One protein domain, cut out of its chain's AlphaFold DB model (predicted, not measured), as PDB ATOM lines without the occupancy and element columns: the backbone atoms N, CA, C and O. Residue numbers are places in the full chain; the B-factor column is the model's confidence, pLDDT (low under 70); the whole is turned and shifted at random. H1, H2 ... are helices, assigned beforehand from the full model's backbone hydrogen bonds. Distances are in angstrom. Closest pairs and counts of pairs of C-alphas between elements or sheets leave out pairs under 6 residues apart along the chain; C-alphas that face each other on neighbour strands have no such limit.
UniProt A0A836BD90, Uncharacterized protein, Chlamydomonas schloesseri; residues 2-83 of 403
ATOM      1  N   GLN A   2      92.847 126.962 112.746       88.38
ATOM      2  CA  GLN A   2      93.424 127.679 111.596       88.38
ATOM      3  C   GLN A   2      93.907 126.731 110.482       88.38
ATOM      4  O   GLN A   2      93.599 126.958 109.318       88.38
ATOM      5  N   ALA A   3      94.558 125.619 110.839       89.75
ATOM      6  CA  ALA A   3      94.919 124.572 109.881       89.75
ATOM      7  C   ALA A   3      93.690 123.915 109.215       89.75
ATOM      8  O   ALA A   3      93.684 123.723 108.005       89.75
ATOM      9  N   LEU A   4      92.617 123.652 109.973       89.62
ATOM     10  CA  LEU A   4      91.358 123.129 109.425       89.62
ATOM     11  C   LEU A   4      90.707 124.127 108.454       89.62
ATOM     12  O   LEU A   4      90.271 123.730 107.385       89.62
ATOM     13  N   LEU A   5      90.698 125.426 108.773       92.31
ATOM     14  CA  LEU A   5      90.227 126.478 107.861       92.31
ATOM     15  C   LEU A   5      91.051 126.543 106.577       92.31
ATOM     16  O   LEU A   5      90.486 126.707 105.498       92.31
ATOM     17  N   GLY A   6      92.374 126.403 106.692       93.00
ATOM     18  CA  GLY A   6      93.273 126.327 105.545       93.00
ATOM     19  C   GLY A   6      92.924 125.157 104.627       93.00
ATOM     20  O   GLY A   6      92.781 125.361 103.425       93.00
ATOM     21  N   ASN A   7      92.701 123.973 105.201       92.94
ATOM     22  CA  ASN A   7      92.336 122.767 104.455       92.94
ATOM     23  C   ASN A   7      90.894 122.794 103.927       92.94
ATOM     24  O   ASN A   7      90.637 122.276 102.853       92.94
ATOM     25  N   LEU A   8      89.945 123.441 104.608       90.88
ATOM     26  CA  LEU A   8      88.597 123.635 104.058       90.88
ATOM     27  C   LEU A   8      88.591 124.620 102.884       90.88
ATOM     28  O   LEU A   8      87.803 124.463 101.957       90.88
ATOM     29  N   ARG A   9      89.463 125.636 102.915       94.06
ATOM     30  CA  ARG A   9      89.627 126.590 101.809       94.06
ATOM     31  C   ARG A   9      90.356 125.957 100.625       94.06
ATOM     32  O   ARG A   9      89.983 126.203  99.486       94.06
ATOM     33  N   ASN A  10      91.385 125.166 100.912       94.75
ATOM     34  CA  ASN A  10      92.223 124.492  99.930       94.75
ATOM     35  C   ASN A  10      92.325 123.003 100.294       94.75
ATOM     36  O   ASN A  10      93.298 122.615 100.947       94.75
ATOM     37  N   PRO A  11      91.333 122.176  99.914       90.88
ATOM     38  CA  PRO A  11      91.341 120.756 100.241       90.88
ATOM     39  C   PRO A  11      92.617 120.075  99.738       90.88
ATOM     40  O   PRO A  11      92.995 120.282  98.577       90.88
ATOM     41  N   PRO A  12      93.299 119.274 100.577       90.81
ATOM     42  CA  PRO A  12      94.462 118.520 100.134       90.81
ATOM     43  C   PRO A  12      94.052 117.561  99.013       90.81
ATOM     44  O   PRO A  12      92.901 117.137  98.929       90.81
ATOM     45  N   LYS A  13      94.976 117.252  98.100       93.50
ATOM     46  CA  LYS A  13      94.690 116.365  96.958       93.50
ATOM     47  C   LYS A  13      94.845 114.890  97.305       93.50
ATOM     48  O   LYS A  13      94.240 114.052  96.644       93.50
ATOM     49  N   ASP A  14      95.668 114.577  98.296       95.56
ATOM     50  CA  ASP A  14      95.919 113.209  98.714       95.56
ATOM     51  C   ASP A  14      94.825 112.725  99.684       95.56
ATOM     52  O   ASP A  14      94.333 113.470 100.534       95.56
ATOM     53  N   ALA A  15      94.396 111.475  99.512       90.25
ATOM     54  CA  ALA A  15      93.224 110.936 100.202       90.25
ATOM     55  C   ALA A  15      93.433 110.782 101.719       90.25
ATOM     56  O   ALA A  15      92.492 110.954 102.494       90.25
ATOM     57  N   GLU A  16      94.661 110.482 102.148       85.81
ATOM     58  CA  GLU A  16      95.013 110.326 103.561       85.81
ATOM     59  C   GLU A  16      94.880 111.659 104.307       85.81
ATOM     60  O   GLU A  16      94.222 111.751 105.345       85.81
ATOM     61  N   HIS A  17      95.401 112.734 103.724       86.12
ATOM     62  CA  HIS A  17      95.319 114.074 104.285       86.12
ATOM     63  C   HIS A  17      93.903 114.651 104.184       86.12
ATOM     64  O   HIS A  17      93.459 115.342 105.102       86.12
ATOM     65  N   GLN A  18      93.141 114.324 103.132       86.19
ATOM     66  CA  GLN A  18      91.704 114.634 103.085       86.19
ATOM     67  C   GLN A  18      90.956 113.982 104.246       86.19
ATOM     68  O   GLN A  18      90.106 114.622 104.866       86.19
ATOM     69  N   HIS A  19      91.284 112.728 104.565       86.25
ATOM     70  CA  HIS A  19      90.686 112.029 105.693       86.25
ATOM     71  C   HIS A  19      91.060 112.688 107.028       86.25
ATOM     72  O   HIS A  19      90.183 112.903 107.864       86.25
ATOM     73  N   ALA A  20      92.323 113.094 107.194       85.12
ATOM     74  CA  ALA A  20      92.823 113.743 108.407       85.12
ATOM     75  C   ALA A  20      92.128 115.080 108.737       85.12
ATOM     76  O   ALA A  20      92.026 115.448 109.907       85.12
ATOM     77  N   TRP A  21      91.627 115.802 107.729       88.38
ATOM     78  CA  TRP A  21      90.909 117.074 107.911       88.38
ATOM     79  C   TRP A  21      89.403 116.975 107.665       88.38
ATOM     80  O   TRP A  21      88.717 118.001 107.621       88.38
ATOM     81  N   LYS A  22      88.869 115.758 107.519       87.69
ATOM     82  CA  LYS A  22      87.436 115.548 107.335       87.69
ATOM     83  C   LYS A  22      86.679 116.034 108.571       87.69
ATOM     84  O   LYS A  22      86.972 115.659 109.702       87.69
ATOM     85  N   THR A  23      85.673 116.864 108.339       88.38
ATOM     86  CA  THR A  23      84.794 117.415 109.371       88.38
ATOM     87  C   THR A  23      83.375 117.479 108.821       88.38
ATOM     88  O   THR A  23      83.177 117.604 107.614       88.38
ATOM     89  N   ASN A  24      82.381 117.375 109.699       90.06
ATOM     90  CA  ASN A  24      80.981 117.621 109.356       90.06
ATOM     91  C   ASN A  24      80.644 119.122 109.292       90.06
ATOM     92  O   ASN A  24      79.590 119.476 108.780       90.06
ATOM     93  N   MET A  25      81.529 119.990 109.798       88.50
ATOM     94  CA  MET A  25      81.363 121.444 109.763       88.50
ATOM     95  C   MET A  25      81.831 122.037 108.430       88.50
ATOM     96  O   MET A  25      82.948 121.773 107.979       88.50
ATOM     97  N   ASN A  26      81.028 122.917 107.840       93.00
ATOM     98  CA  ASN A  26      81.427 123.707 106.680       93.00
ATOM     99  C   ASN A  26      82.400 124.844 107.069       93.00
ATOM    100  O   ASN A  26      82.632 125.140 108.243       93.00
ATOM    101  N   TYR A  27      82.978 125.513 106.068       92.75
ATOM    102  CA  TYR A  27      83.944 126.596 106.288       92.75
ATOM    103  C   TYR A  27      83.400 127.721 107.188       92.75
ATOM    104  O   TYR A  27      84.122 128.206 108.060       92.75
ATOM    105  N   SER A  28      82.140 128.126 106.996       93.25
ATOM    106  CA  SER A  28      81.510 129.198 107.777       93.25
ATOM    107  C   SER A  28      81.415 128.823 109.256       93.25
ATOM    108  O   SER A  28      81.806 129.608 110.119       93.25
ATOM    109  N   GLU A  29      80.995 127.591 109.549       90.50
ATOM    110  CA  GLU A  29      80.878 127.065 110.913       90.50
ATOM    111  C   GLU A  29      82.241 126.982 111.607       90.50
ATOM    112  O   GLU A  29      82.404 127.470 112.729       90.50
ATOM    113  N   VAL A  30      83.258 126.440 110.923       88.19
ATOM    114  CA  VAL A  30      84.622 126.386 111.472       88.19
ATOM    115  C   VAL A  30      85.176 127.795 111.695       88.19
ATOM    116  O   VAL A  30      85.850 128.034 112.700       88.19
ATOM    117  N   ASN A  31      84.880 128.745 110.803       91.12
ATOM    118  CA  ASN A  31      85.363 130.119 110.916       91.12
ATOM    119  C   ASN A  31      84.690 130.851 112.077       91.12
ATOM    120  O   ASN A  31      85.380 131.450 112.900       91.12
ATOM    121  N   ALA A  32      83.366 130.745 112.201       88.00
ATOM    122  CA  ALA A  32      82.615 131.296 113.324       88.00
ATOM    123  C   ALA A  32      83.136 130.747 114.658       88.00
ATOM    124  O   ALA A  32      83.378 131.503 115.601       88.00
ATOM    125  N   ARG A  33      83.409 129.440 114.718       84.94
ATOM    126  CA  ARG A  33      83.960 128.792 115.909       84.94
ATOM    127  C   ARG A  33      85.385 129.246 116.229       84.94
ATOM    128  O   ARG A  33      85.701 129.484 117.398       84.94
ATOM    129  N   PHE A  34      86.237 129.397 115.216       86.62
ATOM    130  CA  PHE A  34      87.586 129.937 115.378       86.62
ATOM    131  C   PHE A  34      87.552 131.371 115.912       86.62
ATOM    132  O   PHE A  34      88.211 131.659 116.909       86.62
ATOM    133  N   MET A  35      86.739 132.240 115.307       89.44
ATOM    134  CA  MET A  35      86.585 133.632 115.734       89.44
ATOM    135  C   MET A  35      86.008 133.737 117.148       89.44
ATOM    136  O   MET A  35      86.535 134.491 117.964       89.44
ATOM    137  N   GLY A  36      84.996 132.932 117.484       83.81
ATOM    138  CA  GLY A  36      84.451 132.864 118.841       83.81
ATOM    139  C   GLY A  36      85.502 132.448 119.873       83.81
ATOM    140  O   GLY A  36      85.627 133.085 120.917       83.81
ATOM    141  N   SER A  37      86.322 131.444 119.548       77.62
ATOM    142  CA  SER A  37      87.415 130.991 120.421       77.62
ATOM    143  C   SER A  37      88.504 132.063 120.585       77.62
ATOM    144  O   SER A  37      89.029 132.241 121.681       77.62
ATOM    145  N   GLN A  38      88.830 132.813 119.522       82.69
ATOM    146  CA  GLN A  38      89.773 133.941 119.577       82.69
ATOM    147  C   GLN A  38      89.263 135.069 120.479       82.69
ATOM    148  O   GLN A  38      90.003 135.550 121.334       82.69
ATOM    149  N   LEU A  39      87.991 135.451 120.341       83.75
ATOM    150  CA  LEU A  39      87.366 136.471 121.185       83.75
ATOM    151  C   LEU A  39      87.363 136.059 122.662       83.75
ATOM    152  O   LEU A  39      87.755 136.847 123.520       83.75
ATOM    153  N   GLN A  40      86.981 134.813 122.958       74.94
ATOM    154  CA  GLN A  40      87.002 134.274 124.322       74.94
ATOM    155  C   GLN A  40      88.416 134.236 124.907       74.94
ATOM    156  O   GLN A  40      88.603 134.594 126.069       74.94
ATOM    157  N   ARG A  41      89.415 133.844 124.104       80.25
ATOM    158  CA  ARG A  41      90.824 133.856 124.509       80.25
ATOM    159  C   ARG A  41      91.283 135.264 124.872       80.25
ATOM    160  O   ARG A  41      91.835 135.437 125.952       80.25
ATOM    161  N   ASN A  42      91.027 136.247 124.012       82.75
ATOM    162  CA  ASN A  42      91.439 137.631 124.249       82.75
ATOM    163  C   ASN A  42      90.768 138.193 125.515       82.75
ATOM    164  O   ASN A  42      91.447 138.721 126.388       82.75
ATOM    165  N   ALA A  43      89.458 137.971 125.679       81.00
ATOM    166  CA  ALA A  43      88.731 138.398 126.875       81.00
ATOM    167  C   ALA A  43      89.253 137.733 128.163       81.00
ATOM    168  O   ALA A  43      89.282 138.361 129.223       81.00
ATOM    169  N   LEU A  44      89.655 136.460 128.099       75.12
ATOM    170  CA  LEU A  44      90.283 135.778 129.229       75.12
ATOM    171  C   LEU A  44      91.669 136.359 129.529       75.12
ATOM    172  O   LEU A  44      91.985 136.580 130.694       75.12
ATOM    173  N   GLU A  45      92.475 136.619 128.503       80.81
ATOM    174  CA  GLU A  45      93.804 137.211 128.650       80.81
ATOM    175  C   GLU A  45      93.734 138.587 129.324       80.81
ATOM    176  O   GLU A  45      94.506 138.857 130.243       80.81
ATOM    177  N   ASP A  46      92.759 139.417 128.954       85.06
ATOM    178  CA  ASP A  46      92.531 140.722 129.582       85.06
ATOM    179  C   ASP A  46      92.143 140.586 131.061       85.06
ATOM    180  O   ASP A  46      92.700 141.271 131.923       85.06
ATOM    181  N   LYS A  47      91.257 139.634 131.392       81.38
ATOM    182  CA  LYS A  47      90.911 139.318 132.790       81.38
ATOM    183  C   LYS A  47      92.119 138.820 133.580       81.38
ATOM    184  O   LYS A  47      92.296 139.206 134.734       81.38
ATOM    185  N   MET A  48      92.963 137.986 132.971       80.00
ATOM    186  CA  MET A  48      94.194 137.511 133.601       80.00
ATOM    187  C   MET A  48      95.161 138.668 133.839       80.00
ATOM    188  O   MET A  48      95.632 138.814 134.961       80.00
ATOM    189  N   LYS A  49      95.406 139.535 132.848       85.81
ATOM    190  CA  LYS A  49      96.243 140.740 133.000       85.81
ATOM    191  C   LYS A  49      95.759 141.624 134.150       85.81
ATOM    192  O   LYS A  49      96.576 142.056 134.968       85.81
ATOM    193  N   ALA A  50      94.447 141.845 134.246       86.62
ATOM    194  CA  ALA A  50      93.841 142.598 135.339       86.62
ATOM    195  C   ALA A  50      94.087 141.927 136.701       86.62
ATOM    196  O   ALA A  50      94.521 142.589 137.644       86.62
ATOM    197  N   LEU A  51      93.895 140.607 136.791       82.81
ATOM    198  CA  LEU A  51      94.155 139.841 138.010       82.81
ATOM    199  C   LEU A  51      95.634 139.880 138.416       82.81
ATOM    200  O   LEU A  51      95.928 140.150 139.574       82.81
ATOM    201  N   VAL A  52      96.573 139.669 137.487       85.88
ATOM    202  CA  VAL A  52      98.018 139.755 137.775       85.88
ATOM    203  C   VAL A  52      98.373 141.133 138.309       85.88
ATOM    204  O   VAL A  52      99.080 141.245 139.306       85.88
ATOM    205  N   THR A  53      97.859 142.182 137.666       88.75
ATOM    206  CA  THR A  53      98.078 143.567 138.100       88.75
ATOM    207  C   THR A  53      97.581 143.774 139.527       88.75
ATOM    208  O   THR A  53      98.311 144.307 140.359       88.75
ATOM    209  N   HIS A  54      96.377 143.286 139.830       87.44
ATOM    210  CA  HIS A  54      95.797 143.359 141.166       87.44
ATOM    211  C   HIS A  54      96.623 142.588 142.211       87.44
ATOM    212  O   HIS A  54      96.969 143.142 143.251       87.44
ATOM    213  N   LEU A  55      97.004 141.341 141.922       85.88
ATOM    214  CA  LEU A  55      97.784 140.502 142.837       85.88
ATOM    215  C   LEU A  55      99.194 141.059 143.085       85.88
ATOM    216  O   LEU A  55      99.687 141.000 144.210       85.88
ATOM    217  N   ARG A  56      99.836 141.648 142.065       89.81
ATOM    218  CA  ARG A  56     101.110 142.367 142.230       89.81
ATOM    219  C   ARG A  56     100.941 143.594 143.126       89.81
ATOM    220  O   ARG A  56     101.751 143.792 144.025       89.81
ATOM    221  N   ALA A  57      99.887 144.387 142.918       89.75
ATOM    222  CA  ALA A  57      99.598 145.555 143.755       89.75
ATOM    223  C   ALA A  57      99.321 145.171 145.222       89.75
ATOM    224  O   ALA A  57      99.659 145.924 146.129       89.75
ATOM    225  N   ALA A  58      98.766 143.980 145.455       92.56
ATOM    226  CA  ALA A  58      98.548 143.418 146.786       92.56
ATOM    227  C   ALA A  58      99.801 142.754 147.406       92.56
ATOM    228  O   ALA A  58      99.711 142.202 148.500       92.56
ATOM    229  N   GLY A  59     100.951 142.751 146.717       93.62
ATOM    230  CA  GLY A  59     102.177 142.085 147.179       93.62
ATOM    231  C   GLY A  59     102.103 140.552 147.187       93.62
ATOM    232  O   GLY A  59     102.944 139.900 147.798       93.62
ATOM    233  N   GLN A  60     101.103 139.966 146.521       89.69
ATOM    234  CA  GLN A  60     100.876 138.516 146.476       89.69
ATOM    235  C   GLN A  60     101.626 137.821 145.333       89.69
ATOM    236  O   GLN A  60     101.712 136.597 145.307       89.69
ATOM    237  N   LEU A  61     102.164 138.590 144.384       89.38
ATOM    238  CA  LEU A  61     103.016 138.103 143.302       89.38
ATOM    239  C   LEU A  61     104.287 138.941 143.212       89.38
ATOM    240  O   LEU A  61     104.275 140.136 143.513       89.38
ATOM    241  N   ALA A  62     105.368 138.327 142.729       90.06
ATOM    242  CA  ALA A  62     106.586 139.064 142.436       90.06
ATOM    243  C   ALA A  62     106.321 140.111 141.329       90.06
ATOM    244  O   ALA A  62     105.554 139.844 140.396       90.06
ATOM    245  N   PRO A  63     106.975 141.288 141.365       88.00
ATOM    246  CA  PRO A  63     106.752 142.351 140.379       88.00
ATOM    247  C   PRO A  63     106.974 141.911 138.923       88.00
ATOM    248  O   PRO A  63     106.321 142.422 138.013       88.00
ATOM    249  N   ALA A  64     107.863 140.938 138.711       89.50
ATOM    250  CA  ALA A  64     108.194 140.395 137.399       89.50
ATOM    251  C   ALA A  64     107.216 139.313 136.898       89.50
ATOM    252  O   ALA A  64     107.257 138.992 135.716       89.50
ATOM    253  N   THR A  65     106.321 138.780 137.746       84.19
ATOM    254  CA  THR A  65     105.495 137.606 137.406       84.19
ATOM    255  C   THR A  65     104.561 137.884 136.236       84.19
ATOM    256  O   THR A  65     103.577 138.602 136.403       84.19
ATOM    257  N   THR A  66     104.833 137.344 135.053       84.19
ATOM    258  CA  THR A  66     104.062 137.583 133.826       84.19
ATOM    259  C   THR A  66     102.787 136.738 133.758       84.19
ATOM    260  O   THR A  66     102.643 135.717 134.430       84.19
ATOM    261  N   VAL A  67     101.851 137.132 132.884       79.00
ATOM    262  CA  VAL A  67     100.682 136.296 132.560       79.00
ATOM    263  C   VAL A  67     101.130 134.937 132.018       79.00
ATOM    264  O   VAL A  67     100.540 133.932 132.391       79.00
ATOM    265  N   GLN A  68     102.192 134.882 131.205       78.94
ATOM    266  CA  GLN A  68     102.723 133.636 130.636       78.94
ATOM    267  C   GLN A  68     103.163 132.632 131.715       78.94
ATOM    268  O   GLN A  68     102.872 131.442 131.605       78.94
ATOM    269  N   GLU A  69     103.828 133.113 132.766       75.69
ATOM    270  CA  GLU A  69     104.298 132.283 133.885       75.69
ATOM    271  C   GLU A  69     103.126 131.714 134.690       75.69
ATOM    272  O   GLU A  69     103.114 130.530 135.035       75.69
ATOM    273  N   LEU A  70     102.082 132.517 134.911       71.25
ATOM    274  CA  LEU A  70     100.852 132.030 135.538       71.25
ATOM    275  C   LEU A  70     100.059 131.109 134.615       71.25
ATOM    276  O   LEU A  70      99.465 130.154 135.096       71.25
ATOM    277  N   VAL A  71     100.058 131.351 133.302       68.00
ATOM    278  CA  VAL A  71      99.451 130.441 132.323       68.00
ATOM    279  C   VAL A  71     100.137 129.084 132.385       68.00
ATOM    280  O   VAL A  71      99.431 128.090 132.353       68.00
ATOM    281  N   HIS A  72     101.462 129.005 132.539       64.38
ATOM    282  CA  HIS A  72     102.144 127.722 132.749       64.38
ATOM    283  C   HIS A  72     101.638 127.006 134.012       64.38
ATOM    284  O   HIS A  72     101.284 125.832 133.939       64.38
ATOM    285  N   CYS A  73     101.483 127.722 135.127       56.12
ATOM    286  CA  CYS A  73     100.919 127.169 136.364       56.12
ATOM    287  C   CYS A  73      99.446 126.727 136.203       56.12
ATOM    288  O   CYS A  73      99.061 125.624 136.588       56.12
ATOM    289  N   CYS A  74      98.621 127.550 135.553       54.47
ATOM    290  CA  CYS A  74      97.197 127.295 135.331       54.47
ATOM    291  C   CYS A  74      96.923 126.307 134.185       54.47
ATOM    292  O   CYS A  74      95.836 125.740 134.122       54.47
ATOM    293  N   SER A  75      97.882 126.074 133.283       51.72
ATOM    294  CA  SER A  75      97.739 125.160 132.141       51.72
ATOM    295  C   SER A  75      97.653 123.687 132.549       51.72
ATOM    296  O   SER A  75      97.169 122.876 131.762       51.72
ATOM    297  N   GLY A  76      97.980 123.359 133.809       48.53
ATOM    298  CA  GLY A  76      97.621 122.080 134.435       48.53
ATOM    299  C   GLY A  76      96.103 121.850 134.544       48.53
ATOM    300  O   GLY A  76      95.651 120.718 134.725       48.53
ATOM    301  N   HIS A  77      95.294 122.898 134.367       53.19
ATOM    302  CA  HIS A  77      93.840 122.833 134.328       53.19
ATOM    303  C   HIS A  77      93.312 123.559 133.085       53.19
ATOM    304  O   HIS A  77      93.113 124.772 133.083       53.19
ATOM    305  N   LEU A  78      93.047 122.806 132.014       57.09
ATOM    306  CA  LEU A  78      92.401 123.326 130.804       57.09
ATOM    307  C   LEU A  78      91.138 124.129 131.168       57.09
ATOM    308  O   LEU A  78      90.165 123.544 131.653       57.09
ATOM    309  N   ASN A  79      91.144 125.448 130.927       59.00
ATOM    310  CA  ASN A  79      90.003 126.315 131.226       59.00
ATOM    311  C   ASN A  79      88.809 125.915 130.338       59.00
ATOM    312  O   ASN A  79      88.863 126.142 129.128       59.00
ATOM    313  N   PRO A  80      87.716 125.365 130.904       58.38
ATOM    314  CA  PRO A  80      86.555 124.917 130.139       58.38
ATOM    315  C   PRO A  80      85.940 126.015 129.266       58.38
ATOM    316  O   PRO A  80      85.413 125.708 128.204       58.38
ATOM    317  N   ALA A  81      86.041 127.285 129.681       58.00
ATOM    318  CA  ALA A  81      85.489 128.426 128.953       58.00
ATOM    319  C   ALA A  81      86.159 128.665 127.587       58.00
ATOM    320  O   ALA A  81      85.582 129.353 126.751       58.00
ATOM    321  N   LEU A  82      87.347 128.095 127.355       59.62
ATOM    322  CA  LEU A  82      88.057 128.148 126.071       59.62
ATOM    323  C   LEU A  82      87.635 127.035 125.099       59.62
ATOM    324  O   LEU A  82      88.071 127.022 123.949       59.62
ATOM    325  N   TYR A  83      86.802 126.094 125.549       68.69
ATOM    326  CA  TYR A  83      86.308 124.981 124.747       68.69
ATOM    327  C   TYR A  83      84.809 125.168 124.555       68.69
ATOM    328  O   TYR A  83      84.038 124.648 125.360       68.69
TER     329      TYR A  83
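What this domain is: This is residues 2 to 83 of the 403 residues of an uncharacterized protein of Chlamydomonas schloesseri (UniProt A0A836BD90). One long helix, H3, makes the axis of a rod; short H1 packs beside its first turns, H2 lies near H1 at that end, and short H4 packs crosswise on H3 farther along. The printed part has 82 residues with four named helices in the order H1, H2, H3, H4 and no named strand: all helix. It is extended, with a radius of gyration of the C-alphas of 18.4 A and spans of 57 by 22 by 19 A.

Where its parts are: H1, residues 2 to 9, begins at C-alpha 2 (93.424, 127.679, 111.596). H2 is residues 15 to 20. H3, residues 27 to 57, is 44.8 A long. H4, residues 67 to 74, ends at C-alpha 74 (97.197, 127.295, 135.331).

How they stand to each other: H1 touches residues 27 to 34 of H3, opposite ways at a shallow tilt of 16 degrees; the closest C-alphas, of Leu 8 and Tyr 27, are 5.9 A apart. H1 and H2 are near each other, with 5 pairs of C-alphas within 10 A. H4 touches residues 45 to 52 of H3, about perpendicular at 80 degrees; the closest C-alphas, of Lys 49 and Val 67, are 6.3 A apart. H2 is apart from H3. In H1, H2, H3 and H4 every O i to N i+4 pair is within hydrogen-bond range.

The domain as a whole: The farthest C-alphas, of Ala 15 and Gly 59, are 57.1 A apart. The printed part has no cut and no long link. Residues 72 to 78, of which 72 to 74 belong to H4, stand free. Residues 71 to 83 have pLDDT under 70.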